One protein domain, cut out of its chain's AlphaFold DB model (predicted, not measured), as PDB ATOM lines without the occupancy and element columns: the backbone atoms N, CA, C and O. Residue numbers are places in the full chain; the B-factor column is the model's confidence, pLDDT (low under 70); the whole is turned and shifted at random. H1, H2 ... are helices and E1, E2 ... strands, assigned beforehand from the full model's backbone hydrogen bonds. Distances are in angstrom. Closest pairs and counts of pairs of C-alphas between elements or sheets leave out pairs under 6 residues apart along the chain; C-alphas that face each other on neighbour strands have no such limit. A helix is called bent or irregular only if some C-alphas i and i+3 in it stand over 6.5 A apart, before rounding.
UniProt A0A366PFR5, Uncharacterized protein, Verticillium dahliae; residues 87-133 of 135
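This is residues 87 to 133 of the 135 residues of an uncharacterized protein of Verticillium dahliae (UniProt A0A366PFR5). What does the domain look like? A helix bent into two arms packs on a small three-stranded antiparallel sheet: the long arm H1a runs along one face of the sheet, and the shorter arm H1b turns off at a steep angle and packs by Ala 106 near Ser 128, the last residue of E2. How is it made up? The printed part has 47 residues, with one named helix and three named strands in the order H1 E1 E2 E3; the sheet's order is E1 - E2 - E3 and the class is mixed, helices and strands. How large is it? It is compact, with a radius of gyration of the C-alphas of 10.0 A and spans of 26 by 22 by 13 A.

Where is the helix? By its hydrogen bonds H1, residues 88 to 110, was assigned as one helix, but it is bent: C-alphas 100 and 103 are 9.3 A apart. Its arm H1a, residues 88 to 100, begins at C-alpha 88 (-20.266, 17.216, 83.218) and is 18.4 A long; its arm H1b, residues 103 to 110, is 11.6 A long. Where are the strands? E1 is residues 116 to 120, 11.5 A, and E2 is residues 123 to 128, 15.9 A. E3, residues 131 to 133, is 6.8 A long and ends at C-alpha 133 (-30.072, 11.959, 92.725).

How do the strands pair? E1, E2 and E3 form a meander, each strand the antiparallel neighbour of the one before. In the hairpin E1 and E2, at 155 degrees, N 117 and O 125 are 2.7 A apart; in the hairpin E2 and E3, at 156 degrees, N 126 and O 133 are 2.9 A apart. How do the arms stand to the sheet? They make two layers with it, helices on one face of a sheet. H1a is on the sheet at a height of 8.9 A, over E2 and only just over E3, where 3 of its C-alphas fall, and runs along the strands, at 7 degrees to E2 on the local plane; its closest C-alphas to E3 are those of Ala 98 and Gly 131, 4.9 A. H1b is on the sheet at a height of 6.3 A, over E2 and slantwise to it at 55 degrees on the local plane; the closest C-alphas are those of Ala 106 and Ser 128, 5.0 A. What do the helix backbones show? Every O i to N i+4 pair is within hydrogen-bond range in H1a, and 2 of 4 are in H1b.

How far does it reach? The two C-alphas farthest apart are those of Ser 103 and Gly 121, 27.7 A. Is it unbroken? The printed part has no cut, and the links H1 to E1, E1 to E2 and E2 to E3 are tight. Where is confidence low? The mean pLDDT of the printed part is 72.3, and residues 103 to 116 and 128 to 130 are under 70.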
ATOM      1  N   ARG A  87     -23.448  18.683  79.846       84.31
ATOM      2  CA  ARG A  87     -22.017  18.481  80.046       84.31
ATOM      3  C   ARG A  87     -21.763  18.228  81.528       84.31
ATOM      4  O   ARG A  87     -22.502  18.709  82.383       84.31
ATOM      5  N   ILE A  88     -20.661  17.548  81.836       83.44
ATOM      6  CA  ILE A  88     -20.266  17.216  83.218       83.44
ATOM      7  C   ILE A  88     -20.239  18.467  84.120       83.44
ATOM      8  O   ILE A  88     -20.708  18.417  85.251       83.44
ATOM      9  N   ALA A  89     -19.768  19.611  83.611       85.06
ATOM     10  CA  ALA A  89     -19.744  20.864  84.369       85.06
ATOM     11  C   ALA A  89     -21.152  21.406  84.708       85.06
ATOM     12  O   ALA A  89     -21.366  21.890  85.818       85.06
ATOM     13  N   ASP A  90     -22.114  21.283  83.790       85.88
ATOM     14  CA  ASP A  90     -23.506  21.714  83.990       85.88
ATOM     15  C   ASP A  90     -24.238  20.775  84.969       85.88
ATOM     16  O   ASP A  90     -24.961  21.229  85.855       85.88
ATOM     17  N   ALA A  91     -23.970  19.466  84.883       84.75
ATOM     18  CA  ALA A  91     -24.429  18.465  85.847       84.75
ATOM     19  C   ALA A  91     -23.923  18.754  87.276       84.75
ATOM     20  O   ALA A  91     -24.694  18.711  88.235       84.75
ATOM     21  N   VAL A  92     -22.642  19.113  87.428       87.06
ATOM     22  CA  VAL A  92     -22.067  19.526  88.721       87.06
ATOM     23  C   VAL A  92     -22.690  20.833  89.222       87.06
ATOM     24  O   VAL A  92     -22.962  20.955  90.416       87.06
ATOM     25  N   ALA A  93     -22.987  21.796  88.339       87.12
ATOM     26  CA  ALA A  93     -23.721  23.003  88.722       87.12
ATOM     27  C   ALA A  93     -25.130  22.681  89.249       87.12
ATOM     28  O   ALA A  93     -25.518  23.235  90.276       87.12
ATOM     29  N   CYS A  94     -25.847  21.737  88.629       82.75
ATOM     30  CA  CYS A  94     -27.118  21.236  89.154       82.75
ATOM     31  C   CYS A  94     -26.979  20.602  90.542       82.75
ATOM     32  O   CYS A  94     -27.697  20.982  91.464       82.75
ATOM     33  N   ILE A  95     -26.027  19.682  90.732       84.25
ATOM     34  CA  ILE A  95     -25.793  19.037  92.037       84.25
ATOM     35  C   ILE A  95     -25.503  20.087  93.123       84.25
ATOM     36  O   ILE A  95     -26.084  20.038  94.207       84.25
ATOM     37  N   ASN A  96     -24.676  21.089  92.818       86.88
ATOM     38  CA  ASN A  96     -24.392  22.195  93.732       86.88
ATOM     39  C   ASN A  96     -25.628  23.068  94.013       86.88
ATOM     40  O   ASN A  96     -25.808  23.532  95.140       86.88
ATOM     41  N   GLU A  97     -26.496  23.288  93.023       84.31
ATOM     42  CA  GLU A  97     -27.756  24.009  93.204       84.31
ATOM     43  C   GLU A  97     -28.749  23.238  94.096       84.31
ATOM     44  O   GLU A  97     -29.365  23.848  94.972       84.31
ATOM     45  N   ALA A  98     -28.849  21.909  93.961       80.00
ATOM     46  CA  ALA A  98     -29.622  21.063  94.878       80.00
ATOM     47  C   ALA A  98     -29.098  21.173  96.312       80.00
ATOM     48  O   ALA A  98     -29.858  21.504  97.225       80.00
ATOM     49  N   SER A  99     -27.794  20.951  96.502       82.25
ATOM     50  CA  SER A  99     -27.141  20.993  97.815       82.25
ATOM     51  C   SER A  99     -27.318  22.345  98.508       82.25
ATOM     52  O   SER A  99     -27.601  22.392  99.702       82.25
ATOM     53  N   ARG A 100     -27.241  23.456  97.761       81.75
ATOM     54  CA  ARG A 100     -27.490  24.811  98.289       81.75
ATOM     55  C   ARG A 100     -28.932  25.051  98.737       81.75
ATOM     56  O   ARG A 100     -29.144  25.896  99.602       81.75
ATOM     57  N   LYS A 101     -29.915  24.377  98.136       78.44
ATOM     58  CA  LYS A 101     -31.341  24.545  98.473       78.44
ATOM     59  C   LYS A 101     -31.817  23.571  99.552       78.44
ATOM     60  O   LYS A 101     -32.851  23.827 100.164       78.44
ATOM     61  N   GLY A 102     -31.098  22.472  99.790       74.06
ATOM     62  CA  GLY A 102     -31.458  21.470 100.796       74.06
ATOM     63  C   GLY A 102     -32.896  20.980 100.606       74.06
ATOM     64  O   GLY A 102     -33.298  20.657  99.487       74.06
ATOM     65  N   SER A 103     -33.710  21.026 101.663       69.56
ATOM     66  CA  SER A 103     -35.132  20.649 101.618       69.56
ATOM     67  C   SER A 103     -35.972  21.456 100.616       69.56
ATOM     68  O   SER A 103     -36.964  20.943 100.102       69.56
ATOM     69  N   GLN A 104     -35.564  22.682 100.261       66.38
ATOM     70  CA  GLN A 104     -36.253  23.503  99.258       66.38
ATOM     71  C   GLN A 104     -35.972  23.065  97.814       66.38
ATOM     72  O   GLN A 104     -36.675  23.503  96.905       66.38
ATOM     73  N   SER A 105     -34.990  22.190  97.566       62.34
ATOM     74  CA  SER A 105     -34.775  21.618  96.227       62.34
ATOM     75  C   SER A 105     -35.986  20.795  95.760       62.34
ATOM     76  O   SER A 105     -36.305  20.788  94.572       62.34
ATOM     77  N   ALA A 106     -36.763  20.234  96.692       58.91
ATOM     78  CA  ALA A 106     -38.043  19.603  96.390       58.91
ATOM     79  C   ALA A 106     -39.111  20.578  95.862       58.91
ATOM     80  O   ALA A 106     -40.006  20.135  95.155       58.91
ATOM     81  N   ASN A 107     -39.010  21.891  96.107       56.59
ATOM     82  CA  ASN A 107     -39.928  22.867  95.504       56.59
ATOM     83  C   ASN A 107     -39.645  23.089  94.009       56.59
ATOM     84  O   ASN A 107     -40.554  23.458  93.272       56.59
ATOM     85  N   ILE A 108     -38.427  22.786  93.531       56.66
ATOM     86  CA  ILE A 108     -38.149  22.666  92.088       56.66
ATOM     87  C   ILE A 108     -38.855  21.421  91.528       56.66
ATOM     88  O   ILE A 108     -39.400  21.463  90.432       56.66
ATOM     89  N   ALA A 109     -38.912  20.340  92.311       49.66
ATOM     90  CA  ALA A 109     -39.562  19.080  91.948       49.66
ATOM     91  C   ALA A 109     -41.093  19.040  92.177       49.66
ATOM     92  O   ALA A 109     -41.734  18.078  91.761       49.66
ATOM     93  N   ALA A 110     -41.681  20.035  92.856       46.53
ATOM     94  CA  ALA A 110     -43.103  20.053  93.228       46.53
ATOM     95  C   ALA A 110     -43.986  20.874  92.271       46.53
ATOM     96  O   ALA A 110     -45.187  20.634  92.193       46.53
ATOM     97  N   GLY A 111     -43.406  21.838  91.545       47.22
ATOM     98  CA  GLY A 111     -44.132  22.691  90.596       47.22
ATOM     99  C   GLY A 111     -44.252  22.123  89.177       47.22
ATOM    100  O   GLY A 111     -44.953  22.701  88.350       47.22
ATOM    101  N   GLN A 112     -43.562  21.022  88.868       48.69
ATOM    102  CA  GLN A 112     -43.574  20.384  87.550       48.69
ATOM    103  C   GLN A 112     -43.661  18.864  87.695       48.69
ATOM    104  O   GLN A 112     -43.075  18.286  88.605       48.69
ATOM    105  N   ALA A 113     -44.345  18.202  86.756       48.78
ATOM    106  CA  ALA A 113     -44.455  16.737  86.705       48.78
ATOM    107  C   ALA A 113     -43.102  16.021  86.487       48.78
ATOM    108  O   ALA A 113     -43.020  14.795  86.560       48.78
ATOM    109  N   SER A 114     -42.043  16.789  86.239       51.84
ATOM    110  CA  SER A 114     -40.702  16.317  85.941       51.84
ATOM    111  C   SER A 114     -39.763  16.657  87.095       51.84
ATOM    112  O   SER A 114     -39.310  17.788  87.238       51.84
ATOM    113  N   ARG A 115     -39.426  15.646  87.904       64.12
ATOM    114  CA  ARG A 115     -38.344  15.738  88.906       64.12
ATOM    115  C   ARG A 115     -36.953  15.800  88.269       64.12
ATOM    116  O   ARG A 115     -35.971  15.998  88.981       64.12
ATOM    117  N   SER A 116     -36.890  15.565  86.959       62.62
ATOM    118  CA  SER A 116     -35.686  15.454  86.162       62.62
ATOM    119  C   SER A 116     -35.152  16.808  85.720       62.62
ATOM    120  O   SER A 116     -35.808  17.616  85.064       62.62
ATOM    121  N   TRP A 117     -33.897  17.009  86.070       73.50
ATOM    122  CA  TRP A 117     -32.995  17.956  85.456       73.50
ATOM    123  C   TRP A 117     -32.366  17.328  84.208       73.50
ATOM    124  O   TRP A 117     -32.840  16.323  83.669       73.50
ATOM    125  N   CYS A 118     -31.298  17.950  83.730       76.81
ATOM    126  CA  CYS A 118     -30.529  17.458  82.605       76.81
ATOM    127  C   CYS A 118     -30.021  16.011  82.793       76.81
ATOM    128  O   CYS A 118     -29.826  15.527  83.912       76.81
ATOM    129  N   GLY A 119     -29.796  15.316  81.681       79.81
ATOM    130  CA  GLY A 119     -29.392  13.909  81.663       79.81
ATOM    131  C   GLY A 119     -28.201  13.625  80.755       79.81
ATOM    132  O   GLY A 119     -27.586  14.532  80.190       79.81
ATOM    133  N   ARG A 120     -27.886  12.338  80.598       76.56
ATOM    134  CA  ARG A 120     -26.938  11.830  79.602       76.56
ATOM    135  C   ARG A 120     -27.353  10.428  79.160       76.56
ATOM    136  O   ARG A 120     -27.342   9.491  79.956       76.56
ATOM    137  N   GLY A 121     -27.708  10.279  77.884       78.25
ATOM    138  CA  GLY A 121     -28.340   9.052  77.395       78.25
ATOM    139  C   GLY A 121     -29.671   8.802  78.111       78.25
ATOM    140  O   GLY A 121     -30.521   9.687  78.158       78.25
ATOM    141  N   THR A 122     -29.845   7.611  78.686       75.44
ATOM    142  CA  THR A 122     -31.039   7.248  79.470       75.44
ATOM    143  C   THR A 122     -31.004   7.733  80.920       75.44
ATOM    144  O   THR A 122     -32.060   7.788  81.546       75.44
ATOM    145  N   ALA A 123     -29.830   8.088  81.453       76.50
ATOM    146  CA  ALA A 123     -29.676   8.520  82.839       76.50
ATOM    147  C   ALA A 123     -30.090   9.986  83.014       76.50
ATOM    148  O   ALA A 123     -29.699  10.853  82.226       76.50
ATOM    149  N   GLN A 124     -30.837  10.279  84.075       78.62
ATOM    150  CA  GLN A 124     -31.311  11.618  84.419       78.62
ATOM    151  C   GLN A 124     -30.807  12.026  85.802       78.62
ATOM    152  O   GLN A 124     -30.829  11.234  86.741       78.62
ATOM    153  N   LEU A 125     -30.388  13.283  85.952       80.75
ATOM    154  CA  LEU A 125     -30.272  13.891  87.276       80.75
ATOM    155  C   LEU A 125     -31.652  14.372  87.716       80.75
ATOM    156  O   LEU A 125     -32.437  14.831  86.891       80.75
ATOM    157  N   GLY A 126     -31.945  14.320  89.008       77.62
ATOM    158  CA  GLY A 126     -33.179  14.861  89.568       77.62
ATOM    159  C   GLY A 126     -32.984  15.476  90.946       77.62
ATOM    160  O   GLY A 126     -31.974  15.234  91.607       77.62
ATOM    161  N   ALA A 127     -33.963  16.270  91.382       73.19
ATOM    162  CA  ALA A 127     -33.973  16.907  92.698       73.19
ATOM    163  C   ALA A 127     -34.968  16.240  93.659       73.19
ATOM    164  O   ALA A 127     -36.109  15.935  93.307       73.19
ATOM    165  N   SER A 128     -34.534  16.033  94.899       68.69
ATOM    166  CA  SER A 128     -35.297  15.450  96.004       68.69
ATOM    167  C   SER A 128     -35.049  16.260  97.277       68.69
ATOM    168  O   SER A 128     -34.048  16.956  97.367       68.69
ATOM    169  N   ILE A 129     -35.893  16.124  98.305       66.12
ATOM    170  CA  ILE A 129     -35.731  16.796  99.617       66.12
ATOM    171  C   ILE A 129     -34.322  16.657 100.233       66.12
ATOM    172  O   ILE A 129     -33.915  17.509 101.018       66.12
ATOM    173  N   ASN A 130     -33.584  15.608  99.860       67.12
ATOM    174  CA  ASN A 130     -32.250  15.282 100.364       67.12
ATOM    175  C   ASN A 130     -31.104  15.711  99.418       67.12
ATOM    176  O   ASN A 130     -29.959  15.340  99.653       67.12
ATOM    177  N   GLY A 131     -31.392  16.463  98.348       71.56
ATOM    178  CA  GLY A 131     -30.415  16.910  97.349       71.56
ATOM    179  C   GLY A 131     -30.625  16.290  95.961       71.56
ATOM    180  O   GLY A 131     -31.744  15.936  95.583       71.56
ATOM    181  N   ALA A 132     -29.548  16.194  95.177       77.69
ATOM    182  CA  ALA A 132     -29.591  15.614  93.835       77.69
ATOM    183  C   ALA A 132     -29.495  14.078  93.871       77.69
ATOM    184  O   ALA A 132     -28.787  13.516  94.704       77.69
ATOM    185  N   PHE A 133     -30.164  13.407  92.935       76.62
ATOM    186  CA  PHE A 133     -30.072  11.959  92.725       76.62
ATOM    187  C   PHE A 133     -29.985  11.621  91.230       76.62
ATOM    188  O   PHE A 133     -30.233  12.477  90.382       76.62
TER     189      PHE A 133